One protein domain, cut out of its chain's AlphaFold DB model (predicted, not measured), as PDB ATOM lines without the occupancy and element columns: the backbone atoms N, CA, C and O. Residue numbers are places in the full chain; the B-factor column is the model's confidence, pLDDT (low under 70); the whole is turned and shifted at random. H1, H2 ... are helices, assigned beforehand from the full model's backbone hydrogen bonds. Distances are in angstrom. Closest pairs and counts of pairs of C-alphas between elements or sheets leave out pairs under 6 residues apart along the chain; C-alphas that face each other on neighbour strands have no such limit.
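Overview. This is residues 478 to 613 and 660 to 712 of the 1270 residues of an uncharacterized protein of Chlamydomonas schloesseri (UniProt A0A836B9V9). Eight helices stand in two layers, H1, H3, H5 and H8 side by side in one and H2, H4, H6 and H9 in a curved row in the other, stacked as successive pairs from H1 with H2 to H8 with H9. Short H7 sits at the far end, beside the ends of H6 and H9. The eight form an up and down bundle, each running against the one before it in the chain. The printed part has 189 residues with nine named helices, H1 to H9 in order, and no named strand; the class is all helix. The whole is compact, with a radius of gyration of the C-alphas of 17.3 A, and elongated, spanning 56 by 36 by 34 A.

Arrangement. The longest helix, H6, residues 587 to 610, touches H5, residues 568 to 581, with its residues 592 to 602 alone; this hairpin is closest at the C-alphas of Pro 568 and Val 599, 5.8 A. With residues 587 to 598 alone H6 touches H4, residues 542 to 558; the closest C-alphas are those of Ala 554 and Leu 591, 4.8 A. With residues 596 to 604 alone it touches H9, residues 700 to 710, closest at the C-alphas of Cys 600 and Ala 705, 5.4 A. H5 touches H8, residues 675 to 688, at a steep tilt of 38 degrees, closest at the C-alphas of Ala 572 and Ile 681, 5.1 A. H5 also touches H3, residues 522 to 535, the same way at a shallow tilt of 26 degrees, closest at the C-alphas of Ala 533 and Ala 581, 3.9 A. H3 touches H1, residues 478 to 488, closest at the C-alphas of Ala 486 and Ser 531, 5.0 A. H4 touches H2, residues 493 to 511, closest at the C-alphas of Tyr 507 and Met 545, 4.4 A. H7, residues 662 to 672, is close to H9 but not clearly touching it; the closest C-alphas, Trp 669 and Ala 709, are 6.4 A apart. In H1 to H9 every O i to N i+4 pair is within hydrogen-bond range.

Along the chain. H1 begins at C-alpha 478, (-13.992, -2.236, -9.018). H6 is 34.5 A long, H2 26.2 A and H4 24.2 A. H9 ends at C-alpha 710, (-15.719, 33.411, -3.411).

Size, cuts and confidence. The C-alphas farthest apart, Pro 493 and Ala 613, are 59.3 A apart. Residues 614 to 659 are not printed, and C-alphas 613 and 660 are 11.4 A apart across the cut. The link from H8 to H9 is long; in it residues 690 to 691 pair antiparallel with 694 to 695. Confidence is under 70 at residues 513, 515 to 516, 613 and 691 to 695.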
ATOM      1  N   LEU A 478     -15.360  -2.599  -9.422       96.50
ATOM      2  CA  LEU A 478     -13.992  -2.236  -9.018       96.50
ATOM      3  C   LEU A 478     -13.964  -1.036  -8.067       96.50
ATOM      4  O   LEU A 478     -13.134  -0.979  -7.155       96.50
ATOM      5  N   THR A 479     -14.857  -0.076  -8.293       95.81
ATOM      6  CA  THR A 479     -15.004   1.120  -7.460       95.81
ATOM      7  C   THR A 479     -15.544   0.748  -6.086       95.81
ATOM      8  O   THR A 479     -14.986   1.178  -5.077       95.81
ATOM      9  N   ASP A 480     -16.571  -0.097  -6.044       93.50
ATOM     10  CA  ASP A 480     -17.212  -0.542  -4.810       93.50
ATOM     11  C   ASP A 480     -16.294  -1.469  -4.007       93.50
ATOM     12  O   ASP A 480     -16.224  -1.344  -2.785       93.50
ATOM     13  N   LEU A 481     -15.481  -2.305  -4.669       95.38
ATOM     14  CA  LEU A 481     -14.406  -3.061  -4.013       95.38
ATOM     15  C   LEU A 481     -13.362  -2.142  -3.377       95.38
ATOM     16  O   LEU A 481     -13.008  -2.333  -2.214       95.38
ATOM     17  N   ALA A 482     -12.860  -1.145  -4.114       95.94
ATOM     18  CA  ALA A 482     -11.872  -0.206  -3.584       95.94
ATOM     19  C   ALA A 482     -12.436   0.574  -2.385       95.94
ATOM     20  O   ALA A 482     -11.778   0.679  -1.346       95.94
ATOM     21  N   TRP A 483     -13.671   1.064  -2.507       93.25
ATOM     22  CA  TRP A 483     -14.351   1.810  -1.453       93.25
ATOM     23  C   TRP A 483     -14.661   0.942  -0.236       93.25
ATOM     24  O   TRP A 483     -14.389   1.352   0.892       93.25
ATOM     25  N   GLY A 484     -15.167  -0.274  -0.456       92.00
ATOM     26  CA  GLY A 484     -15.448  -1.254   0.587       92.00
ATOM     27  C   GLY A 484     -14.192  -1.633   1.370       92.00
ATOM     28  O   GLY A 484     -14.206  -1.623   2.597       92.00
ATOM     29  N   LEU A 485     -13.065  -1.852   0.682       94.06
ATOM     30  CA  LEU A 485     -11.770  -2.074   1.331       94.06
ATOM     31  C   LEU A 485     -11.336  -0.885   2.190       94.06
ATOM     32  O   LEU A 485     -10.897  -1.069   3.327       94.06
ATOM     33  N   ALA A 486     -11.447   0.332   1.655       94.12
ATOM     34  CA  ALA A 486     -11.051   1.543   2.363       94.12
ATOM     35  C   ALA A 486     -11.907   1.802   3.604       94.12
ATOM     36  O   ALA A 486     -11.368   2.145   4.655       94.12
ATOM     37  N   ALA A 487     -13.223   1.619   3.497       89.38
ATOM     38  CA  ALA A 487     -14.150   1.821   4.603       89.38
ATOM     39  C   ALA A 487     -14.088   0.685   5.642       89.38
ATOM     40  O   ALA A 487     -14.226   0.958   6.831       89.38
ATOM     41  N   ALA A 488     -13.760  -0.551   5.245       89.94
ATOM     42  CA  ALA A 488     -13.456  -1.626   6.193       89.94
ATOM     43  C   ALA A 488     -12.175  -1.358   7.012       89.94
ATOM     44  O   ALA A 488     -11.973  -1.976   8.057       89.94
ATOM     45  N   GLY A 489     -11.280  -0.476   6.540       90.69
ATOM     46  CA  GLY A 489     -10.088  -0.020   7.270       90.69
ATOM     47  C   GLY A 489      -9.037  -1.103   7.549       90.69
ATOM     48  O   GLY A 489      -8.062  -0.863   8.265       90.69
ATOM     49  N   ARG A 490      -9.211  -2.307   6.996       91.00
ATOM     50  CA  ARG A 490      -8.424  -3.487   7.352       91.00
ATOM     51  C   ARG A 490      -7.140  -3.598   6.532       91.00
ATOM     52  O   ARG A 490      -7.167  -3.682   5.307       91.00
ATOM     53  N   ARG A 491      -5.999  -3.656   7.226       94.25
ATOM     54  CA  ARG A 491      -4.644  -3.675   6.640       94.25
ATOM     55  C   ARG A 491      -3.974  -5.047   6.752       94.25
ATOM     56  O   ARG A 491      -2.929  -5.183   7.385       94.25
ATOM     57  N   SER A 492      -4.592  -6.076   6.184       95.88
ATOM     58  CA  SER A 492      -4.009  -7.416   6.122       95.88
ATOM     59  C   SER A 492      -3.210  -7.603   4.818       95.88
ATOM     60  O   SER A 492      -3.378  -6.836   3.865       95.88
ATOM     61  N   PRO A 493      -2.328  -8.617   4.719       96.44
ATOM     62  CA  PRO A 493      -1.654  -8.922   3.456       96.44
ATOM     63  C   PRO A 493      -2.635  -9.322   2.344       96.44
ATOM     64  O   PRO A 493      -2.366  -9.055   1.175       96.44
ATOM     65  N   ASP A 494      -3.767  -9.938   2.688       96.69
ATOM     66  CA  ASP A 494      -4.770 -10.363   1.712       96.69
ATOM     67  C   ASP A 494      -5.600  -9.177   1.198       96.69
ATOM     68  O   ASP A 494      -5.826  -9.081  -0.008       96.69
ATOM     69  N   THR A 495      -5.954  -8.208   2.055       95.44
ATOM     70  CA  THR A 495      -6.574  -6.950   1.595       95.44
ATOM     71  C   THR A 495      -5.605  -6.115   0.762       95.44
ATOM     72  O   THR A 495      -6.013  -5.530  -0.238       95.44
ATOM     73  N   GLY A 496      -4.311  -6.122   1.102       96.44
ATOM     74  CA  GLY A 496      -3.261  -5.504   0.289       96.44
ATOM     75  C   GLY A 496      -3.143  -6.118  -1.112       96.44
ATOM     76  O   GLY A 496      -3.045  -5.383  -2.092       96.44
ATOM     77  N   ARG A 497      -3.217  -7.452  -1.229       97.06
ATOM     78  CA  ARG A 497      -3.221  -8.158  -2.527       97.06
ATOM     79  C   ARG A 497      -4.469  -7.862  -3.348       97.06
ATOM     80  O   ARG A 497      -4.348  -7.640  -4.551       97.06
ATOM     81  N   LEU A 498      -5.641  -7.832  -2.711       97.00
ATOM     82  CA  LEU A 498      -6.877  -7.458  -3.394       97.00
ATOM     83  C   LEU A 498      -6.798  -6.018  -3.906       97.00
ATOM     84  O   LEU A 498      -7.107  -5.773  -5.068       97.00
ATOM     85  N   ALA A 499      -6.321  -5.079  -3.083       97.19
ATOM     86  CA  ALA A 499      -6.094  -3.700  -3.504       97.19
ATOM     87  C   ALA A 499      -5.107  -3.631  -4.685       97.19
ATOM     88  O   ALA A 499      -5.376  -2.973  -5.681       97.19
ATOM     89  N   GLU A 500      -3.998  -4.373  -4.658       97.19
ATOM     90  CA  GLU A 500      -3.064  -4.409  -5.789       97.19
ATOM     91  C   GLU A 500      -3.702  -4.981  -7.074       97.19
ATOM     92  O   GLU A 500      -3.466  -4.460  -8.171       97.19
ATOM     93  N   ALA A 501      -4.545  -6.013  -6.950       96.88
ATOM     94  CA  ALA A 501      -5.272  -6.617  -8.067       96.88
ATOM     95  C   ALA A 501      -6.334  -5.677  -8.658       96.88
ATOM     96  O   ALA A 501      -6.439  -5.577  -9.884       96.88
ATOM     97  N   VAL A 502      -7.073  -4.951  -7.811       97.25
ATOM     98  CA  VAL A 502      -8.023  -3.907  -8.229       97.25
ATOM     99  C   VAL A 502      -7.278  -2.762  -8.911       97.25
ATOM    100  O   VAL A 502      -7.660  -2.352 -10.005       97.25
ATOM    101  N   ALA A 503      -6.176  -2.277  -8.331       97.25
ATOM    102  CA  ALA A 503      -5.375  -1.212  -8.927       97.25
ATOM    103  C   ALA A 503      -4.798  -1.609 -10.290       97.25
ATOM    104  O   ALA A 503      -4.793  -0.804 -11.224       97.25
ATOM    105  N   HIS A 504      -4.353  -2.857 -10.438       96.31
ATOM    106  CA  HIS A 504      -3.893  -3.376 -11.719       96.31
ATOM    107  C   HIS A 504      -5.025  -3.420 -12.763       96.31
ATOM    108  O   HIS A 504      -4.791  -3.071 -13.923       96.31
ATOM    109  N   GLU A 505      -6.251  -3.766 -12.363       95.94
ATOM    110  CA  GLU A 505      -7.394  -3.826 -13.281       95.94
ATOM    111  C   GLU A 505      -7.842  -2.428 -13.710       95.94
ATOM    112  O   GLU A 505      -8.013  -2.161 -14.901       95.94
ATOM    113  N   VAL A 506      -7.940  -1.498 -12.757       96.50
ATOM    114  CA  VAL A 506      -8.225  -0.086 -13.032       96.50
ATOM    115  C   VAL A 506      -7.154   0.487 -13.959       96.50
ATOM    116  O   VAL A 506      -7.477   1.118 -14.965       96.50
ATOM    117  N   TYR A 507      -5.873   0.214 -13.692       96.12
ATOM    118  CA  TYR A 507      -4.780   0.602 -14.581       96.12
ATOM    119  C   TYR A 507      -4.970   0.039 -15.997       96.12
ATOM    120  O   TYR A 507      -4.856   0.790 -16.968       96.12
ATOM    121  N   ARG A 508      -5.292  -1.252 -16.143       94.12
ATOM    122  CA  ARG A 508      -5.523  -1.903 -17.444       94.12
ATOM    123  C   ARG A 508      -6.646  -1.220 -18.224       94.12
ATOM    124  O   ARG A 508      -6.470  -0.905 -19.402       94.12
ATOM    125  N   GLN A 509      -7.772  -0.950 -17.569       93.94
ATOM    126  CA  GLN A 509      -8.936  -0.330 -18.198       93.94
ATOM    127  C   GLN A 509      -8.709   1.150 -18.542       93.94
ATOM    128  O   GLN A 509      -9.111   1.603 -19.612       93.94
ATOM    129  N   VAL A 510      -8.026   1.905 -17.676       94.00
ATOM    130  CA  VAL A 510      -7.787   3.349 -17.859       94.00
ATOM    131  C   VAL A 510      -6.639   3.638 -18.837       94.00
ATOM    132  O   VAL A 510      -6.684   4.632 -19.570       94.00
ATOM    133  N   SER A 511      -5.613   2.781 -18.877       92.12
ATOM    134  CA  SER A 511      -4.434   2.951 -19.744       92.12
ATOM    135  C   SER A 511      -4.697   2.630 -21.217       92.12
ATOM    136  O   SER A 511      -3.903   3.032 -22.077       92.12
ATOM    137  N   ASN A 512      -5.812   1.966 -21.542       88.38
ATOM    138  CA  ASN A 512      -6.186   1.674 -22.918       88.38
ATOM    139  C   ASN A 512      -6.521   2.971 -23.681       88.38
ATOM    140  O   ASN A 512      -7.631   3.497 -23.639       88.38
ATOM    141  N   ARG A 513      -5.526   3.498 -24.408       69.88
ATOM    142  CA  ARG A 513      -5.581   4.802 -25.091       69.88
ATOM    143  C   ARG A 513      -6.684   4.917 -26.144       69.88
ATOM    144  O   ARG A 513      -7.025   6.048 -26.500       69.88
ATOM    145  N   TYR A 514      -7.195   3.786 -26.631       72.12
ATOM    146  CA  TYR A 514      -8.141   3.703 -27.742       72.12
ATOM    147  C   TYR A 514      -9.600   3.563 -27.303       72.12
ATOM    148  O   TYR A 514     -10.489   3.669 -28.150       72.12
ATOM    149  N   SER A 515      -9.892   3.363 -26.010       63.91
ATOM    150  CA  SER A 515     -11.286   3.296 -25.572       63.91
ATOM    151  C   SER A 515     -11.889   4.708 -25.555       63.91
ATOM    152  O   SER A 515     -11.731   5.512 -24.635       63.91
ATOM    153  N   LEU A 516     -12.604   5.047 -26.630       65.00
ATOM    154  CA  LEU A 516     -13.497   6.208 -26.620       65.00
ATOM    155  C   LEU A 516     -14.542   6.057 -25.506       65.00
ATOM    156  O   LEU A 516     -14.892   7.049 -24.865       65.00
ATOM    157  N   GLN A 517     -14.955   4.816 -25.235       78.12
ATOM    158  CA  GLN A 517     -15.807   4.443 -24.113       78.12
ATOM    159  C   GLN A 517     -15.060   4.644 -22.791       78.12
ATOM    160  O   GLN A 517     -13.938   4.166 -22.618       78.12
ATOM    161  N   MET A 518     -15.683   5.404 -21.894       74.94
ATOM    162  CA  MET A 518     -15.239   5.587 -20.515       74.94
ATOM    163  C   MET A 518     -15.792   4.415 -19.706       74.94
ATOM    164  O   MET A 518     -17.010   4.365 -19.544       74.94
ATOM    165  N   PRO A 519     -14.958   3.477 -19.225       88.69
ATOM    166  CA  PRO A 519     -15.452   2.478 -18.288       88.69
ATOM    167  C   PRO A 519     -15.838   3.142 -16.960       88.69
ATOM    168  O   PRO A 519     -16.887   2.828 -16.421       88.69
ATOM    169  N   PHE A 520     -15.050   4.118 -16.489       94.69
ATOM    170  CA  PHE A 520     -15.274   4.810 -15.216       94.69
ATOM    171  C   PHE A 520     -15.972   6.155 -15.402       94.69
ATOM    172  O   PHE A 520     -15.578   6.957 -16.256       94.69
ATOM    173  N   SER A 521     -16.959   6.437 -14.559       94.19
ATOM    174  CA  SER A 521     -17.496   7.786 -14.399       94.19
ATOM    175  C   SER A 521     -16.526   8.677 -13.594       94.19
ATOM    176  O   SER A 521     -15.636   8.175 -12.900       94.19
ATOM    177  N   PRO A 522     -16.660  10.017 -13.654       94.50
ATOM    178  CA  PRO A 522     -15.920  10.929 -12.781       94.50
ATOM    179  C   PRO A 522     -15.996  10.579 -11.287       94.50
ATOM    180  O   PRO A 522     -14.968  10.576 -10.609       94.50
ATOM    181  N   SER A 523     -17.187  10.241 -10.788       94.69
ATOM    182  CA  SER A 523     -17.406   9.852  -9.392       94.69
ATOM    183  C   SER A 523     -16.658   8.576  -9.023       94.69
ATOM    184  O   SER A 523     -16.092   8.503  -7.933       94.69
ATOM    185  N   ASP A 524     -16.584   7.608  -9.938       96.00
ATOM    186  CA  ASP A 524     -15.863   6.353  -9.712       96.00
ATOM    187  C   ASP A 524     -14.369   6.600  -9.525       96.00
ATOM    188  O   ASP A 524     -13.756   6.115  -8.576       96.00
ATOM    189  N   LEU A 525     -13.779   7.436 -10.386       96.94
ATOM    190  CA  LEU A 525     -12.363   7.790 -10.286       96.94
ATOM    191  C   LEU A 525     -12.047   8.524  -8.977       96.94
ATOM    192  O   LEU A 525     -11.011   8.260  -8.369       96.94
ATOM    193  N   ILE A 526     -12.937   9.412  -8.519       96.75
ATOM    194  CA  ILE A 526     -12.784  10.107  -7.231       96.75
ATOM    195  C   ILE A 526     -12.832   9.104  -6.079       96.75
ATOM    196  O   ILE A 526     -11.925   9.101  -5.245       96.75
ATOM    197  N   LYS A 527     -13.843   8.225  -6.058       95.62
ATOM    198  CA  LYS A 527     -13.985   7.174  -5.042       95.62
ATOM    199  C   LYS A 527     -12.756   6.275  -5.007       95.62
ATOM    200  O   LYS A 527     -12.226   6.035  -3.925       95.62
ATOM    201  N   ILE A 528     -12.255   5.834  -6.161       97.25
ATOM    202  CA  ILE A 528     -11.040   5.016  -6.258       97.25
ATOM    203  C   ILE A 528      -9.852   5.762  -5.641       97.25
ATOM    204  O   ILE A 528      -9.232   5.251  -4.712       97.25
ATOM    205  N   VAL A 529      -9.547   6.985  -6.086       97.62
ATOM    206  CA  VAL A 529      -8.381   7.737  -5.583       97.62
ATOM    207  C   VAL A 529      -8.479   7.983  -4.072       97.62
ATOM    208  O   VAL A 529      -7.511   7.750  -3.347       97.62
ATOM    209  N   GLN A 530      -9.650   8.383  -3.570       96.50
ATOM    210  CA  GLN A 530      -9.878   8.580  -2.135       96.50
ATOM    211  C   GLN A 530      -9.773   7.275  -1.337       96.50
ATOM    212  O   GLN A 530      -9.272   7.281  -0.213       96.50
ATOM    213  N   SER A 531     -10.193   6.149  -1.914       95.88
ATOM    214  CA  SER A 531     -10.068   4.833  -1.284       95.88
ATOM    215  C   SER A 531      -8.606   4.464  -1.056       95.88
ATOM    216  O   SER A 531      -8.228   4.106   0.059       95.88
ATOM    217  N   TYR A 532      -7.752   4.631  -2.069       97.25
ATOM    218  CA  TYR A 532      -6.318   4.362  -1.924       97.25
ATOM    219  C   TYR A 532      -5.619   5.356  -0.993       97.25
ATOM    220  O   TYR A 532      -4.729   4.952  -0.244       97.25
ATOM    221  N   ALA A 533      -6.065   6.615  -0.960       96.38
ATOM    222  CA  ALA A 533      -5.590   7.589   0.020       96.38
ATOM    223  C   ALA A 533      -5.887   7.147   1.466       96.38
ATOM    224  O   ALA A 533      -5.003   7.182   2.318       96.38
ATOM    225  N   ARG A 534      -7.105   6.655   1.737       95.12
ATOM    226  CA  ARG A 534      -7.510   6.135   3.060       95.12
ATOM    227  C   ARG A 534      -6.773   4.849   3.439       95.12
ATOM    228  O   ARG A 534      -6.348   4.688   4.585       95.12
ATOM    229  N   LEU A 535      -6.588   3.946   2.475       94.81
ATOM    230  CA  LEU A 535      -5.823   2.713   2.668       94.81
ATOM    231  C   LEU A 535      -4.332   2.990   2.919       94.81
ATOM    232  O   LEU A 535      -3.683   2.206   3.612       94.81
ATOM    233  N   ASN A 536      -3.811   4.117   2.415       95.75
ATOM    234  CA  ASN A 536      -2.404   4.517   2.489       95.75
ATOM    235  C   ASN A 536      -1.458   3.438   1.921       95.75
ATOM    236  O   ASN A 536      -0.413   3.132   2.500       95.75
ATOM    237  N   ILE A 537      -1.857   2.828   0.798       93.88
ATOM    238  CA  ILE A 537      -1.063   1.839   0.058       93.88
ATOM    239  C   ILE A 537      -0.393   2.561  -1.109       93.88
ATOM    240  O   ILE A 537      -1.070   2.988  -2.037       93.88
ATOM    241  N   ASN A 538       0.935   2.669  -1.070       92.62
ATOM    242  CA  ASN A 538       1.723   3.405  -2.068       92.62
ATOM    243  C   ASN A 538       2.681   2.511  -2.874       92.62
ATOM    244  O   ASN A 538       3.517   3.017  -3.621       92.62
ATOM    245  N   ASP A 539       2.556   1.190  -2.745       92.81
ATOM    246  CA  ASP A 539       3.454   0.212  -3.362       92.81
ATOM    247  C   ASP A 539       2.794  -0.528  -4.545       92.81
ATOM    248  O   ASP A 539       1.586  -0.438  -4.784       92.81
ATOM    249  N   GLY A 540       3.602  -1.271  -5.308       94.25
ATOM    250  CA  GLY A 540       3.123  -2.192  -6.344       94.25
ATOM    251  C   GLY A 540       2.501  -1.506  -7.566       94.25
ATOM    252  O   GLY A 540       3.104  -0.624  -8.188       94.25
ATOM    253  N   SER A 541       1.304  -1.954  -7.954       95.69
ATOM    254  CA  SER A 541       0.538  -1.419  -9.089       95.69
ATOM    255  C   SER A 541      -0.125  -0.062  -8.800       95.69
ATOM    256  O   SER A 541      -0.458   0.656  -9.749       95.69
ATOM    257  N   VAL A 542      -0.270   0.330  -7.527       96.62
ATOM    258  CA  VAL A 542      -1.045   1.513  -7.118       96.62
ATOM    259  C   VAL A 542      -0.492   2.821  -7.697       96.62
ATOM    260  O   VAL A 542      -1.271   3.549  -8.318       96.62
ATOM    261  N   PRO A 543       0.821   3.130  -7.634       97.12
ATOM    262  CA  PRO A 543       1.342   4.358  -8.240       97.12
ATOM    263  C   PRO A 543       1.104   4.432  -9.753       97.12
ATOM    264  O   PRO A 543       0.813   5.500 -10.285       97.12
ATOM    265  N   ARG A 544       1.175   3.291 -10.456       96.88
ATOM    266  CA  ARG A 544       0.915   3.225 -11.906       96.88
ATOM    267  C   ARG A 544      -0.559   3.444 -12.219       96.88
ATOM    268  O   ARG A 544      -0.877   4.127 -13.187       96.88
ATOM    269  N   MET A 545      -1.448   2.883 -11.401       97.44
ATOM    270  CA  MET A 545      -2.882   3.141 -11.482       97.44
ATOM    271  C   MET A 545      -3.173   4.631 -11.276       97.44
ATOM    272  O   MET A 545      -3.844   5.229 -12.112       97.44
ATOM    273  N   LEU A 546      -2.628   5.249 -10.224       97.75
ATOM    274  CA  LEU A 546      -2.802   6.678  -9.948       97.75
ATOM    275  C   LEU A 546      -2.255   7.559 -11.086       97.75
ATOM    276  O   LEU A 546      -2.905   8.531 -11.470       97.75
ATOM    277  N   ASP A 547      -1.124   7.187 -11.695       97.19
ATOM    278  CA  ASP A 547      -0.595   7.845 -12.900       97.19
ATOM    279  C   ASP A 547      -1.530   7.715 -14.103       97.19
ATOM    280  O   ASP A 547      -1.774   8.694 -14.812       97.19
ATOM    281  N   ALA A 548      -2.083   6.524 -14.337       96.19
ATOM    282  CA  ALA A 548      -3.032   6.308 -15.420       96.19
ATOM    283  C   ALA A 548      -4.322   7.108 -15.203       96.19
ATOM    284  O   ALA A 548      -4.785   7.757 -16.139       96.19
ATOM    285  N   VAL A 549      -4.863   7.129 -13.979       97.00
ATOM    286  CA  VAL A 549      -6.049   7.922 -13.616       97.00
ATOM    287  C   VAL A 549      -5.778   9.414 -13.808       97.00
ATOM    288  O   VAL A 549      -6.531  10.080 -14.519       97.00
ATOM    289  N   GLY A 550      -4.674   9.935 -13.265       96.62
ATOM    290  CA  GLY A 550      -4.301  11.342 -13.419       96.62
ATOM    291  C   GLY A 550      -4.114  11.740 -14.886       96.62
ATOM    292  O   GLY A 550      -4.650  12.755 -15.335       96.62
ATOM    293  N   GLY A 551      -3.432  10.901 -15.670       95.88
ATOM    294  CA  GLY A 551      -3.194  11.142 -17.092       95.88
ATOM    295  C   GLY A 551      -4.480  11.069 -17.912       95.88
ATOM    296  O   GLY A 551      -4.698  11.888 -18.809       95.88
ATOM    297  N   HIS A 552      -5.371  10.134 -17.578       95.19
ATOM    298  CA  HIS A 552      -6.679   9.991 -18.209       95.19
ATOM    299  C   HIS A 552      -7.561  11.217 -17.958       95.19
ATOM    300  O   HIS A 552      -8.076  11.803 -18.914       95.19
ATOM    301  N   VAL A 553      -7.682  11.653 -16.701       96.06
ATOM    302  CA  VAL A 553      -8.450  12.850 -16.330       96.06
ATOM    303  C   VAL A 553      -7.881  14.089 -17.026       96.06
ATOM    304  O   VAL A 553      -8.619  14.805 -17.707       96.06
ATOM    305  N   ALA A 554      -6.562  14.302 -16.966       96.00
ATOM    306  CA  ALA A 554      -5.908  15.441 -17.610       96.00
ATOM    307  C   ALA A 554      -6.104  15.450 -19.137       96.00
ATOM    308  O   ALA A 554      -6.354  16.497 -19.744       96.00
ATOM    309  N   LYS A 555      -6.014  14.283 -19.789       94.38
ATOM    310  CA  LYS A 555      -6.280  14.131 -21.229       94.38
ATOM    311  C   LYS A 555      -7.731  14.481 -21.569       94.38
ATOM    312  O   LYS A 555      -7.960  15.213 -22.529       94.38
ATOM    313  N   ARG A 556      -8.709  14.002 -20.792       93.25
ATOM    314  CA  ARG A 556     -10.145  14.245 -21.037       93.25
ATOM    315  C   ARG A 556     -10.536  15.703 -20.828       93.25
ATOM    316  O   ARG A 556     -11.263  16.242 -21.661       93.25
ATOM    317  N   ILE A 557     -10.019  16.341 -19.777       95.50
ATOM    318  CA  ILE A 557     -10.216  17.773 -19.525       95.50
ATOM    319  C   ILE A 557      -9.695  18.593 -20.712       95.50
ATOM    320  O   ILE A 557     -10.428  19.408 -21.274       95.50
ATOM    321  N   ARG A 558      -8.466  18.324 -21.174       94.75
ATOM    322  CA  ARG A 558      -7.882  19.023 -22.334       94.75
ATOM    323  C   ARG A 558      -8.646  18.771 -23.630       94.75
ATOM    324  O   ARG A 558      -8.878  19.705 -24.391       94.75
ATOM    325  N   ALA A 559      -9.093  17.535 -23.847       93.25
ATOM    326  CA  ALA A 559      -9.927  17.166 -24.987       93.25
ATOM    327  C   ALA A 559     -11.367  17.705 -24.897       93.25
ATOM    328  O   ALA A 559     -12.128  17.540 -25.847       93.25
ATOM    329  N   ARG A 560     -11.759  18.333 -23.773       93.44
ATOM    330  CA  ARG A 560     -13.122  18.828 -23.509       93.44
ATOM    331  C   ARG A 560     -14.184  17.748 -23.733       93.44
ATOM    332  O   ARG A 560     -15.239  18.006 -24.309       93.44
ATOM    333  N   HIS A 561     -13.866  16.523 -23.325       91.56
ATOM    334  CA  HIS A 561     -14.757  15.386 -23.506       91.56
ATOM    335  C   HIS A 561     -16.050  15.561 -22.690       91.56
ATOM    336  O   HIS A 561     -16.017  16.160 -21.621       91.56
ATOM    337  N   VAL A 562     -17.176  15.005 -23.153       86.19
ATOM    338  CA  VAL A 562     -18.479  15.116 -22.453       86.19
ATOM    339  C   VAL A 562     -18.416  14.529 -21.040       86.19
ATOM    340  O   VAL A 562     -19.000  15.077 -20.118       86.19
ATOM    341  N   ALA A 563     -17.652  13.451 -20.870       85.94
ATOM    342  CA  ALA A 563     -17.395  12.818 -19.576       85.94
ATOM    343  C   ALA A 563     -16.113  13.331 -18.884       85.94
ATOM    344  O   ALA A 563     -15.513  12.618 -18.085       85.94
ATOM    345  N   ALA A 564     -15.612  14.515 -19.255       90.44
ATOM    346  CA  ALA A 564     -14.534  15.151 -18.506       90.44
ATOM    347  C   ALA A 564     -15.051  15.623 -17.140       90.44
ATOM    348  O   ALA A 564     -16.221  15.968 -16.997       90.44
ATOM    349  N   MET A 565     -14.164  15.683 -16.148       92.12
ATOM    350  CA  MET A 565     -14.479  16.298 -14.860       92.12
ATOM    351  C   MET A 565     -14.677  17.798 -15.047       92.12
ATOM    352  O   MET A 565     -13.711  18.526 -15.273       92.12
ATOM    353  N   THR A 566     -15.930  18.242 -14.997       94.38
ATOM    354  CA  THR A 566     -16.297  19.651 -15.164       94.38
ATOM    355  C   THR A 566     -16.717  20.307 -13.857       94.38
ATOM    356  O   THR A 566     -16.445  21.487 -13.680       94.38
ATOM    357  N   ARG A 567     -17.329  19.583 -12.913       95.00
ATOM    358  CA  ARG A 567     -17.784  20.176 -11.648       95.00
ATOM    359  C   ARG A 567     -16.568  20.562 -10.777       95.00
ATOM    360  O   ARG A 567     -15.707  19.711 -10.541       95.00
ATOM    361  N   PRO A 568     -16.466  21.805 -10.267       95.81
ATOM    362  CA  PRO A 568     -15.352  22.200  -9.399       95.81
ATOM    363  C   PRO A 568     -15.248  21.373  -8.110       95.81
ATOM    364  O   PRO A 568     -14.139  21.092  -7.664       95.81
ATOM    365  N   ALA A 569     -16.383  20.939  -7.556       95.19
ATOM    366  CA  ALA A 569     -16.442  20.042  -6.403       95.19
ATOM    367  C   ALA A 569     -15.734  18.700  -6.670       95.19
ATOM    368  O   ALA A 569     -14.904  18.269  -5.872       95.19
ATOM    369  N   ASP A 570     -15.995  18.093  -7.831       96.38
ATOM    370  CA  ASP A 570     -15.366  16.843  -8.274       96.38
ATOM    371  C   ASP A 570     -13.849  17.013  -8.435       96.38
ATOM    372  O   ASP A 570     -13.065  16.156  -8.028       96.38
ATOM    373  N   ILE A 571     -13.421  18.155  -8.988       97.50
ATOM    374  CA  ILE A 571     -12.000  18.503  -9.127       97.50
ATOM    375  C   ILE A 571     -11.342  18.659  -7.752       97.50
ATOM    376  O   ILE A 571     -10.250  18.130  -7.547       97.50
ATOM    377  N   ALA A 572     -11.989  19.355  -6.812       96.88
ATOM    378  CA  ALA A 572     -11.489  19.501  -5.447       96.88
ATOM    379  C   ALA A 572     -11.332  18.130  -4.771       96.88
ATOM    380  O   ALA A 572     -10.255  17.811  -4.278       96.88
ATOM    381  N   ALA A 573     -12.364  17.283  -4.841       96.38
ATOM    382  CA  ALA A 573     -12.369  15.945  -4.257       96.38
ATOM    383  C   ALA A 573     -11.298  15.019  -4.861       96.38
ATOM    384  O   ALA A 573     -10.649  14.270  -4.126       96.38
ATOM    385  N   LEU A 574     -11.085  15.088  -6.183       97.69
ATOM    386  CA  LEU A 574     -10.028  14.342  -6.864       97.69
ATOM    387  C   LEU A 574      -8.638  14.809  -6.414       97.69
ATOM    388  O   LEU A 574      -7.801  13.987  -6.041       97.69
ATOM    389  N   LEU A 575      -8.378  16.121  -6.472       97.56
ATOM    390  CA  LEU A 575      -7.078  16.694  -6.120       97.56
ATOM    391  C   LEU A 575      -6.733  16.435  -4.650       97.56
ATOM    392  O   LEU A 575      -5.594  16.067  -4.356       97.56
ATOM    393  N   GLN A 576      -7.728  16.533  -3.766       96.62
ATOM    394  CA  GLN A 576      -7.600  16.182  -2.357       96.62
ATOM    395  C   GLN A 576      -7.219  14.710  -2.191       96.62
ATOM    396  O   GLN A 576      -6.266  14.404  -1.482       96.62
ATOM    397  N   GLY A 577      -7.882  13.803  -2.917       96.88
ATOM    398  CA  GLY A 577      -7.547  12.379  -2.907       96.88
ATOM    399  C   GLY A 577      -6.097  12.105  -3.324       96.88
ATOM    400  O   GLY A 577      -5.398  11.347  -2.657       96.88
ATOM    401  N   PHE A 578      -5.594  12.765  -4.374       97.56
ATOM    402  CA  PHE A 578      -4.182  12.651  -4.764       97.56
ATOM    403  C   PHE A 578      -3.232  13.229  -3.704       97.56
ATOM    404  O   PHE A 578      -2.175  12.648  -3.440       97.56
ATOM    405  N   ALA A 579      -3.593  14.362  -3.098       96.12
ATOM    406  CA  ALA A 579      -2.810  14.997  -2.044       96.12
ATOM    407  C   ALA A 579      -2.739  14.132  -0.775       96.12
ATOM    408  O   ALA A 579      -1.682  14.061  -0.141       96.12
ATOM    409  N   ASP A 580      -3.834  13.457  -0.425       96.38
ATOM    410  CA  ASP A 580      -3.943  12.546   0.717       96.38
ATOM    411  C   ASP A 580      -3.240  11.213   0.470       96.38
ATOM    412  O   ASP A 580      -2.559  10.723   1.367       96.38
ATOM    413  N   ALA A 581      -3.269  10.698  -0.762       96.00
ATOM    414  CA  ALA A 581      -2.424   9.573  -1.166       96.00
ATOM    415  C   ALA A 581      -0.922   9.926  -1.164       96.00
ATOM    416  O   ALA A 581      -0.071   9.042  -1.203       96.00
ATOM    417  N   GLY A 582      -0.564  11.216  -1.145       95.38
ATOM    418  CA  GLY A 582       0.830  11.659  -1.223       95.38
ATOM    419  C   GLY A 582       1.496  11.319  -2.562       95.38
ATOM    420  O   GLY A 582       2.726  11.261  -2.644       95.38
ATOM    421  N   HIS A 583       0.702  11.100  -3.615       95.19
ATOM    422  CA  HIS A 583       1.188  10.662  -4.921       95.19
ATOM    423  C   HIS A 583       1.853  11.824  -5.661       95.19
ATOM    424  O   HIS A 583       1.200  12.798  -6.028       95.19
ATOM    425  N   ARG A 584       3.172  11.740  -5.866       93.06
ATOM    426  CA  ARG A 584       3.994  12.800  -6.476       93.06
ATOM    427  C   ARG A 584       4.767  12.260  -7.674       93.06
ATOM    428  O   ARG A 584       5.939  11.907  -7.562       93.06
ATOM    429  N   THR A 585       4.116  12.205  -8.827       93.00
ATOM    430  CA  THR A 585       4.709  11.705 -10.077       93.00
ATOM    431  C   THR A 585       4.738  12.772 -11.165       93.00
ATOM    432  O   THR A 585       4.249  13.888 -10.991       93.00
ATOM    433  N   VAL A 586       5.318  12.428 -12.318       90.94
ATOM    434  CA  VAL A 586       5.439  13.319 -13.487       90.94
ATOM    435  C   VAL A 586       4.071  13.712 -14.068       90.94
ATOM    436  O   VAL A 586       3.960  14.746 -14.720       90.94
ATOM    437  N   VAL A 587       3.024  12.929 -13.798       94.19
ATOM    438  CA  VAL A 587       1.658  13.180 -14.285       94.19
ATOM    439  C   VAL A 587       0.945  14.266 -13.471       94.19
ATOM    440  O   VAL A 587       0.125  15.009 -14.007       94.19
ATOM    441  N   ILE A 588       1.274  14.407 -12.186       95.31
ATOM    442  CA  ILE A 588       0.608  15.348 -11.274       95.31
ATOM    443  C   ILE A 588       0.696  16.810 -11.743       95.31
ATOM    444  O   ILE A 588      -0.339  17.473 -11.766       95.31
ATOM    445  N   PRO A 589       1.855  17.329 -12.189       94.62
ATOM    446  CA  PRO A 589       1.946  18.637 -12.839       94.62
ATOM    447  C   PRO A 589       0.937  18.869 -13.974       94.62
ATOM    448  O   PRO A 589       0.319  19.930 -14.075       94.62
ATOM    449  N   GLU A 590       0.754  17.866 -14.832       94.94
ATOM    450  CA  GLU A 590      -0.153  17.932 -15.978       94.94
ATOM    451  C   GLU A 590      -1.621  17.896 -15.537       94.94
ATOM    452  O   GLU A 590      -2.442  18.656 -16.058       94.94
ATOM    453  N   LEU A 591      -1.936  17.075 -14.531       96.62
ATOM    454  CA  LEU A 591      -3.248  17.035 -13.890       96.62
ATOM    455  C   LEU A 591      -3.591  18.378 -13.233       96.62
ATOM    456  O   LEU A 591      -4.648  18.936 -13.519       96.62
ATOM    457  N   LEU A 592      -2.688  18.936 -12.420       96.25
ATOM    458  CA  LEU A 592      -2.867  20.237 -11.767       96.25
ATOM    459  C   LEU A 592      -3.097  21.355 -12.793       96.25
ATOM    460  O   LEU A 592      -3.999  22.174 -12.617       96.25
ATOM    461  N   ALA A 593      -2.336  21.371 -13.895       95.12
ATOM    462  CA  ALA A 593      -2.542  22.329 -14.981       95.12
ATOM    463  C   ALA A 593      -3.938  22.198 -15.609       95.12
ATOM    464  O   ALA A 593      -4.643  23.196 -15.766       95.12
ATOM    465  N   ALA A 594      -4.344  20.972 -15.954       96.31
ATOM    466  CA  ALA A 594      -5.634  20.704 -16.582       96.31
ATOM    467  C   ALA A 594      -6.801  21.081 -15.656       96.31
ATOM    468  O   ALA A 594      -7.694  21.823 -16.068       96.31
ATOM    469  N   CYS A 595      -6.762  20.641 -14.396       97.25
ATOM    470  CA  CYS A 595      -7.749  20.983 -13.374       97.25
ATOM    471  C   CYS A 595      -7.825  22.496 -13.140       97.25
ATOM    472  O   CYS A 595      -8.920  23.048 -13.111       97.25
ATOM    473  N   GLY A 596      -6.682  23.186 -13.052       96.62
ATOM    474  CA  GLY A 596      -6.647  24.640 -12.890       96.62
ATOM    475  C   GLY A 596      -7.325  25.378 -14.046       96.62
ATOM    476  O   GLY A 596      -8.169  26.241 -13.819       96.62
ATOM    477  N   VAL A 597      -7.024  25.004 -15.295       96.00
ATOM    478  CA  VAL A 597      -7.673  25.590 -16.484       96.00
ATOM    479  C   VAL A 597      -9.177  25.310 -16.498       96.00
ATOM    480  O   VAL A 597      -9.965  26.193 -16.845       96.00
ATOM    481  N   GLN A 598      -9.582  24.102 -16.112       97.00
ATOM    482  CA  GLN A 598     -10.985  23.712 -16.083       97.00
ATOM    483  C   GLN A 598     -11.771  24.474 -15.013       97.00
ATOM    484  O   GLN A 598     -12.829  25.009 -15.329       97.00
ATOM    485  N   VAL A 599     -11.233  24.631 -13.799       96.88
ATOM    486  CA  VAL A 599     -11.851  25.465 -12.752       96.88
ATOM    487  C   VAL A 599     -12.010  26.909 -13.231       96.88
ATOM    488  O   VAL A 599     -13.103  27.460 -13.131       96.88
ATOM    489  N   CYS A 600     -10.974  27.509 -13.835       97.00
ATOM    490  CA  CYS A 600     -11.075  28.859 -14.405       97.00
ATOM    491  C   CYS A 600     -12.208  28.979 -15.430       97.00
ATOM    492  O   CYS A 600     -12.946  29.964 -15.440       97.00
ATOM    493  N   ARG A 601     -12.341  27.978 -16.308       95.75
ATOM    494  CA  ARG A 601     -13.371  27.954 -17.348       95.75
ATOM    495  C   ARG A 601     -14.769  27.864 -16.751       95.75
ATOM    496  O   ARG A 601     -15.654  28.583 -17.195       95.75
ATOM    497  N   GLU A 602     -14.966  26.996 -15.772       96.00
ATOM    498  CA  GLU A 602     -16.272  26.770 -15.154       96.00
ATOM    499  C   GLU A 602     -16.701  27.981 -14.327       96.00
ATOM    500  O   GLU A 602     -17.840  28.419 -14.444       96.00
ATOM    501  N   VAL A 603     -15.775  28.608 -13.591       95.19
ATOM    502  CA  VAL A 603     -16.032  29.891 -12.917       95.19
ATOM    503  C   VAL A 603     -16.432  30.967 -13.930       95.19
ATOM    504  O   VAL A 603     -17.391  31.703 -13.698       95.19
ATOM    505  N   ALA A 604     -15.733  31.060 -15.066       94.00
ATOM    506  CA  ALA A 604     -16.071  32.024 -16.110       94.00
ATOM    507  C   ALA A 604     -17.462  31.756 -16.709       94.00
ATOM    508  O   ALA A 604     -18.259  32.685 -16.816       94.00
ATOM    509  N   MET A 605     -17.785  30.499 -17.033       93.38
ATOM    510  CA  MET A 605     -19.104  30.112 -17.551       93.38
ATOM    511  C   MET A 605     -20.219  30.351 -16.526       93.38
ATOM    512  O   MET A 605     -21.290  30.826 -16.897       93.38
ATOM    513  N   HIS A 606     -19.977  30.076 -15.243       93.31
ATOM    514  CA  HIS A 606     -20.935  30.353 -14.176       93.31
ATOM    515  C   HIS A 606     -21.166  31.862 -14.016       93.31
ATOM    516  O   HIS A 606     -22.305  32.317 -13.953       93.31
ATOM    517  N   ASN A 607     -20.098  32.663 -14.051       89.25
ATOM    518  CA  ASN A 607     -20.197  34.120 -14.012       89.25
ATOM    519  C   ASN A 607     -20.937  34.689 -15.240       89.25
ATOM    520  O   ASN A 607     -21.720  35.625 -15.107       89.25
ATOM    521  N   GLU A 608     -20.742  34.108 -16.428       89.31
ATOM    522  CA  GLU A 608     -21.515  34.444 -17.632       89.31
ATOM    523  C   GLU A 608     -22.989  34.035 -17.523       89.31
ATOM    524  O   GLU A 608     -23.854  34.749 -18.024       89.31
ATOM    525  N   ALA A 609     -23.296  32.917 -16.860       88.38
ATOM    526  CA  ALA A 609     -24.667  32.467 -16.632       88.38
ATOM    527  C   ALA A 609     -25.415  33.355 -15.625       88.38
ATOM    528  O   ALA A 609     -26.611  33.599 -15.786       88.38
ATOM    529  N   LEU A 610     -24.707  33.862 -14.610       84.56
ATOM    530  CA  LEU A 610     -25.235  34.840 -13.658       84.56
ATOM    531  C   LEU A 610     -25.314  36.250 -14.244       84.56
ATOM    532  O   LEU A 610     -26.100  37.064 -13.753       84.56
ATOM    533  N   ALA A 611     -24.524  36.551 -15.282       81.06
ATOM    534  CA  ALA A 611     -24.628  37.812 -15.992       81.06
ATOM    535  C   ALA A 611     -26.032  37.889 -16.610       81.06
ATOM    536  O   ALA A 611     -26.378  37.090 -17.485       81.06
ATOM    537  N   PRO A 612     -26.880  38.823 -16.152       71.50
ATOM    538  CA  PRO A 612     -28.279  38.806 -16.532       71.50
ATOM    539  C   PRO A 612     -28.381  38.983 -18.046       71.50
ATOM    540  O   PRO A 612     -27.809  39.922 -18.608       71.50
ATOM    541  N   ALA A 613     -29.061  38.034 -18.703       63.03
ATOM    542  CA  ALA A 613     -29.166  37.965 -20.154       63.03
ATOM    543  C   ALA A 613     -29.620  39.327 -20.681       63.03
ATOM    544  O   ALA A 613     -30.768  39.728 -20.472       63.03
ATOM    545  N   PRO A 660     -28.431  39.989  -9.706       72.75
ATOM    546  CA  PRO A 660     -29.246  39.212  -8.774       72.75
ATOM    547  C   PRO A 660     -29.037  39.733  -7.349       72.75
ATOM    548  O   PRO A 660     -27.966  40.269  -7.036       72.75
ATOM    549  N   SER A 661     -30.057  39.602  -6.490       82.69
ATOM    550  CA  SER A 661     -29.884  39.973  -5.085       82.69
ATOM    551  C   SER A 661     -28.633  39.268  -4.546       82.69
ATOM    552  O   SER A 661     -28.362  38.124  -4.932       82.69
ATOM    553  N   PRO A 662     -27.833  39.935  -3.701       79.00
ATOM    554  CA  PRO A 662     -26.572  39.368  -3.235       79.00
ATOM    555  C   PRO A 662     -26.787  38.015  -2.532       79.00
ATOM    556  O   PRO A 662     -25.930  37.145  -2.626       79.00
ATOM    557  N   GLU A 663     -27.971  37.797  -1.945       81.12
ATOM    558  CA  GLU A 663     -28.376  36.533  -1.320       81.12
ATOM    559  C   GLU A 663     -28.560  35.412  -2.345       81.12
ATOM    560  O   GLU A 663     -28.017  34.324  -2.176       81.12
ATOM    561  N   ALA A 664     -29.269  35.679  -3.447       83.31
ATOM    562  CA  ALA A 664     -29.440  34.696  -4.511       83.31
ATOM    563  C   ALA A 664     -28.096  34.367  -5.174       83.31
ATOM    564  O   ALA A 664     -27.799  33.203  -5.425       83.31
ATOM    565  N   ALA A 665     -27.259  35.382  -5.415       80.38
ATOM    566  CA  ALA A 665     -25.918  35.175  -5.949       80.38
ATOM    567  C   ALA A 665     -25.075  34.293  -5.017       80.38
ATOM    568  O   ALA A 665     -24.437  33.357  -5.489       80.38
ATOM    569  N   ALA A 666     -25.101  34.552  -3.708       82.81
ATOM    570  CA  ALA A 666     -24.361  33.759  -2.736       82.81
ATOM    571  C   ALA A 666     -24.808  32.295  -2.707       82.81
ATOM    572  O   ALA A 666     -23.946  31.427  -2.753       82.81
ATOM    573  N   LEU A 667     -26.119  32.026  -2.728       85.06
ATOM    574  CA  LEU A 667     -26.661  30.661  -2.791       85.06
ATOM    575  C   LEU A 667     -26.253  29.926  -4.077       85.06
ATOM    576  O   LEU A 667     -25.915  28.743  -4.047       85.06
ATOM    577  N   HIS A 668     -26.248  30.624  -5.217       87.81
ATOM    578  CA  HIS A 668     -25.788  30.044  -6.480       87.81
ATOM    579  C   HIS A 668     -24.289  29.715  -6.453       87.81
ATOM    580  O   HIS A 668     -23.893  28.636  -6.895       87.81
ATOM    581  N   TRP A 669     -23.465  30.616  -5.908       89.94
ATOM    582  CA  TRP A 669     -22.021  30.411  -5.813       89.94
ATOM    583  C   TRP A 669     -21.641  29.348  -4.779       89.94
ATOM    584  O   TRP A 669     -20.757  28.546  -5.067       89.94
ATOM    585  N   SER A 670     -22.322  29.282  -3.630       86.56
ATOM    586  CA  SER A 670     -22.048  28.276  -2.596       86.56
ATOM    587  C   SER A 670     -22.372  26.859  -3.068       86.56
ATOM    588  O   SER A 670     -21.653  25.927  -2.722       86.56
ATOM    589  N   GLY A 671     -23.412  26.696  -3.895       88.50
ATOM    590  CA  GLY A 671     -23.719  25.417  -4.539       88.50
ATOM    591  C   GLY A 671     -22.753  25.046  -5.672       88.50
ATOM    592  O   GLY A 671     -22.585  23.868  -5.975       88.50
ATOM    593  N   PHE A 672     -22.110  26.032  -6.306       93.25
ATOM    594  CA  PHE A 672     -21.178  25.809  -7.416       93.25
ATOM    595  C   PHE A 672     -19.742  25.510  -6.953       93.25
ATOM    596  O   PHE A 672     -19.122  24.563  -7.440       93.25
ATOM    597  N   LEU A 673     -19.204  26.335  -6.052       94.31
ATOM    598  CA  LEU A 673     -17.868  26.187  -5.479       94.31
ATOM    599  C   LEU A 673     -17.855  26.736  -4.050       94.31
ATOM    600  O   LEU A 673     -17.837  27.955  -3.846       94.31
ATOM    601  N   SER A 674     -17.815  25.834  -3.072       92.69
ATOM    602  CA  SER A 674     -17.773  26.225  -1.666       92.69
ATOM    603  C   SER A 674     -16.382  26.748  -1.260       92.69
ATOM    604  O   SER A 674     -15.367  26.403  -1.881       92.69
ATOM    605  N   PRO A 675     -16.286  27.560  -0.195       91.00
ATOM    606  CA  PRO A 675     -15.009  28.046   0.328       91.00
ATOM    607  C   PRO A 675     -14.084  26.913   0.781       91.00
ATOM    608  O   PRO A 675     -12.893  26.941   0.464       91.00
ATOM    609  N   ALA A 676     -14.637  25.874   1.412       90.88
ATOM    610  CA  ALA A 676     -13.912  24.652   1.755       90.88
ATOM    611  C   ALA A 676     -13.343  23.935   0.516       90.88
ATOM    612  O   ALA A 676     -12.185  23.516   0.516       90.88
ATOM    613  N   GLN A 677     -14.104  23.850  -0.584       94.62
ATOM    614  CA  GLN A 677     -13.613  23.272  -1.841       94.62
ATOM    615  C   GLN A 677     -12.487  24.114  -2.449       94.62
ATOM    616  O   GLN A 677     -11.482  23.565  -2.896       94.62
ATOM    617  N   ALA A 678     -12.607  25.444  -2.433       95.56
ATOM    618  CA  ALA A 678     -11.541  26.326  -2.901       95.56
ATOM    619  C   ALA A 678     -10.269  26.188  -2.044       95.56
ATOM    620  O   ALA A 678      -9.170  26.085  -2.593       95.56
ATOM    621  N   ALA A 679     -10.407  26.125  -0.717       94.06
ATOM    622  CA  ALA A 679      -9.296  25.881   0.198       94.06
ATOM    623  C   ALA A 679      -8.645  24.508  -0.050       94.06
ATOM    624  O   ALA A 679      -7.419  24.434  -0.119       94.06
ATOM    625  N   SER A 680      -9.443  23.460  -0.276       94.44
ATOM    626  CA  SER A 680      -8.973  22.110  -0.618       94.44
ATOM    627  C   SER A 680      -8.226  22.068  -1.957       94.44
ATOM    628  O   SER A 680      -7.160  21.451  -2.049       94.44
ATOM    629  N   ILE A 681      -8.694  22.796  -2.981       96.50
ATOM    630  CA  ILE A 681      -7.952  22.957  -4.242       96.50
ATOM    631  C   ILE A 681      -6.580  23.582  -3.948       96.50
ATOM    632  O   ILE A 681      -5.558  23.031  -4.355       96.50
ATOM    633  N   LEU A 682      -6.522  24.691  -3.205       96.00
ATOM    634  CA  LEU A 682      -5.251  25.353  -2.886       96.00
ATOM    635  C   LEU A 682      -4.324  24.492  -2.012       96.00
ATOM    636  O   LEU A 682      -3.117  24.473  -2.262       96.00
ATOM    637  N   ASP A 683      -4.858  23.763  -1.026       94.75
ATOM    638  CA  ASP A 683      -4.104  22.785  -0.227       94.75
ATOM    639  C   ASP A 683      -3.489  21.713  -1.121       94.75
ATOM    640  O   ASP A 683      -2.294  21.429  -1.026       94.75
ATOM    641  N   SER A 684      -4.275  21.181  -2.054       95.44
ATOM    642  CA  SER A 684      -3.813  20.160  -2.987       95.44
ATOM    643  C   SER A 684      -2.664  20.674  -3.852       95.44
ATOM    644  O   SER A 684      -1.641  20.002  -3.969       95.44
ATOM    645  N   PHE A 685      -2.754  21.900  -4.384       95.12
ATOM    646  CA  PHE A 685      -1.640  22.533  -5.106       95.12
ATOM    647  C   PHE A 685      -0.398  22.725  -4.221       95.12
ATOM    648  O   PHE A 685       0.720  22.500  -4.679       95.12
ATOM    649  N   LEU A 686      -0.563  23.105  -2.953       93.44
ATOM    650  CA  LEU A 686       0.552  23.268  -2.015       93.44
ATOM    651  C   LEU A 686       1.214  21.931  -1.641       93.44
ATOM    652  O   LEU A 686       2.433  21.876  -1.483       93.44
ATOM    653  N   ARG A 687       0.437  20.850  -1.514       93.44
ATOM    654  CA  ARG A 687       0.923  19.515  -1.122       93.44
ATOM    655  C   ARG A 687       1.517  18.725  -2.284       93.44
ATOM    656  O   ARG A 687       2.471  17.969  -2.073       93.44
ATOM    657  N   LEU A 688       0.971  18.902  -3.486       92.69
ATOM    658  CA  LEU A 688       1.388  18.213  -4.708       92.69
ATOM    659  C   LEU A 688       2.433  19.002  -5.517       92.69
ATOM    660  O   LEU A 688       3.244  18.399  -6.215       92.69
ATOM    661  N   GLY A 689       2.426  20.336  -5.425       80.12
ATOM    662  CA  GLY A 689       3.145  21.243  -6.324       80.12
ATOM    663  C   GLY A 689       4.669  21.317  -6.169       80.12
ATOM    664  O   GLY A 689       5.365  21.186  -7.176       80.12
ATOM    665  N   PRO A 690       5.245  21.554  -4.975       70.50
ATOM    666  CA  PRO A 690       6.680  21.779  -4.854       70.50
ATOM    667  C   PRO A 690       7.435  20.450  -4.768       70.50
ATOM    668  O   PRO A 690       7.739  19.937  -3.690       70.50
ATOM    669  N   THR A 691       7.800  19.907  -5.928       69.62
ATOM    670  CA  THR A 691       8.970  19.024  -6.007       69.62
ATOM    671  C   THR A 691      10.220  19.890  -6.197       69.62
ATOM    672  O   THR A 691      10.149  20.918  -6.873       69.62
ATOM    673  N   PRO A 692      11.387  19.510  -5.645       62.81
ATOM    674  CA  PRO A 692      12.613  20.317  -5.715       62.81
ATOM    675  C   PRO A 692      13.109  20.634  -7.143       62.81
ATOM    676  O   PRO A 692      14.041  21.418  -7.295       62.81
ATOM    677  N   GLY A 693      12.498  20.059  -8.189       68.19
ATOM    678  CA  GLY A 693      12.806  20.332  -9.597       68.19
ATOM    679  C   GLY A 693      11.714  21.053 -10.397       68.19
ATOM    680  O   GLY A 693      11.984  21.460 -11.522       68.19
ATOM    681  N   SER A 694      10.501  21.217  -9.862       62.12
ATOM    682  CA  SER A 694       9.397  21.874 -10.569       62.12
ATOM    683  C   SER A 694       8.412  22.459  -9.555       62.12
ATOM    684  O   SER A 694       7.654  21.700  -8.947       62.12
ATOM    685  N   PRO A 695       8.429  23.782  -9.314       69.94
ATOM    686  CA  PRO A 695       7.459  24.423  -8.446       69.94
ATOM    687  C   PRO A 695       6.168  24.643  -9.238       69.94
ATOM    688  O   PRO A 695       5.951  25.713  -9.813       69.94
ATOM    689  N   TYR A 696       5.311  23.622  -9.305       81.50
ATOM    690  CA  TYR A 696       3.970  23.801  -9.857       81.50
ATOM    691  C   TYR A 696       3.130  24.608  -8.867       81.50
ATOM    692  O   TYR A 696       2.458  24.070  -7.992       81.50
ATOM    693  N   HIS A 697       3.217  25.929  -8.984       88.31
ATOM    694  CA  HIS A 697       2.351  26.853  -8.269       88.31
ATOM    695  C   HIS A 697       1.040  27.045  -9.042       88.31
ATOM    696  O   HIS A 697       1.058  27.064 -10.278       88.31
ATOM    697  N   PRO A 698      -0.100  27.207  -8.345       93.12
ATOM    698  CA  PRO A 698      -1.347  27.588  -8.990       93.12
ATOM    699  C   PRO A 698      -1.120  28.899  -9.744       93.12
ATOM    700  O   PRO A 698      -0.590  29.867  -9.196       93.12
ATOM    701  N   GLY A 699      -1.475  28.914 -11.029       92.25
ATOM    702  CA  GLY A 699      -1.322  30.109 -11.850       92.25
ATOM    703  C   GLY A 699      -2.149  31.273 -11.284       92.25
ATOM    704  O   GLY A 699      -3.205  31.032 -10.695       92.25
ATOM    705  N   PRO A 700      -1.736  32.535 -11.498       93.75
ATOM    706  CA  PRO A 700      -2.471  33.700 -10.999       93.75
ATOM    707  C   PRO A 700      -3.924  33.718 -11.489       93.75
ATOM    708  O   PRO A 700      -4.815  34.058 -10.727       93.75
ATOM    709  N   LEU A 701      -4.178  33.231 -12.710       94.06
ATOM    710  CA  LEU A 701      -5.527  33.102 -13.266       94.06
ATOM    711  C   LEU A 701      -6.433  32.175 -12.446       94.06
ATOM    712  O   LEU A 701      -7.619  32.456 -12.320       94.06
ATOM    713  N   LEU A 702      -5.888  31.083 -11.898       96.25
ATOM    714  CA  LEU A 702      -6.652  30.180 -11.036       96.25
ATOM    715  C   LEU A 702      -6.987  30.860  -9.714       96.25
ATOM    716  O   LEU A 702      -8.125  30.792  -9.266       96.25
ATOM    717  N   LEU A 703      -6.013  31.542  -9.116       96.69
ATOM    718  CA  LEU A 703      -6.206  32.262  -7.859       96.69
ATOM    719  C   LEU A 703      -7.248  33.372  -8.017       96.69
ATOM    720  O   LEU A 703      -8.182  33.448  -7.222       96.69
ATOM    721  N   ASP A 704      -7.162  34.145  -9.097       95.00
ATOM    722  CA  ASP A 704      -8.140  35.177  -9.427       95.00
ATOM    723  C   ASP A 704      -9.531  34.577  -9.689       95.00
ATOM    724  O   ASP A 704     -10.523  35.109  -9.198       95.00
ATOM    725  N   ALA A 705      -9.628  33.452 -10.409       95.69
ATOM    726  CA  ALA A 705     -10.903  32.776 -10.651       95.69
ATOM    727  C   ALA A 705     -11.549  32.280  -9.347       95.69
ATOM    728  O   ALA A 705     -12.732  32.529  -9.112       95.69
ATOM    729  N   LEU A 706     -10.779  31.642  -8.462       96.62
ATOM    730  CA  LEU A 706     -11.273  31.217  -7.149       96.62
ATOM    731  C   LEU A 706     -11.761  32.424  -6.334       96.62
ATOM    732  O   LEU A 706     -12.856  32.396  -5.781       96.62
ATOM    733  N   LEU A 707     -11.009  33.526  -6.321       95.62
ATOM    734  CA  LEU A 707     -11.410  34.750  -5.623       95.62
ATOM    735  C   LEU A 707     -12.664  35.401  -6.219       95.62
ATOM    736  O   LEU A 707     -13.479  35.937  -5.470       95.62
ATOM    737  N   VAL A 708     -12.853  35.344  -7.540       94.00
ATOM    738  CA  VAL A 708     -14.082  35.811  -8.203       94.00
ATOM    739  C   VAL A 708     -15.290  34.989  -7.753       94.00
ATOM    740  O   VAL A 708     -16.330  35.576  -7.463       94.00
ATOM    741  N   ALA A 709     -15.147  33.666  -7.638       94.00
ATOM    742  CA  ALA A 709     -16.217  32.781  -7.179       94.00
ATOM    743  C   ALA A 709     -16.555  32.961  -5.687       94.00
ATOM    744  O   ALA A 709     -17.713  32.842  -5.287       94.00
ATOM    745  N   LEU A 710     -15.554  33.271  -4.860       94.00
ATOM    746  CA  LEU A 710     -15.719  33.411  -3.411       94.00
ATOM    747  C   LEU A 710     -16.203  34.795  -2.989       94.00
ATOM    748  O   LEU A 710     -16.911  34.919  -1.994       94.00
ATOM    749  N   ARG A 711     -15.859  35.853  -3.732       93.31
ATOM    750  CA  ARG A 711     -16.172  37.236  -3.344       93.31
ATOM    751  C   ARG A 711     -17.663  37.488  -3.048       93.31
ATOM    752  O   ARG A 711     -17.933  38.147  -2.046       93.31
ATOM    753  N   PRO A 712     -18.633  36.970  -3.830       91.00
ATOM    754  CA  PRO A 712     -20.059  37.105  -3.517       91.00
ATOM    755  C   PRO A 712     -20.490  36.367  -2.240       91.00
ATOM    756  O   PRO A 712     -21.505  36.728  -1.651       91.00
TER     757      PRO A 712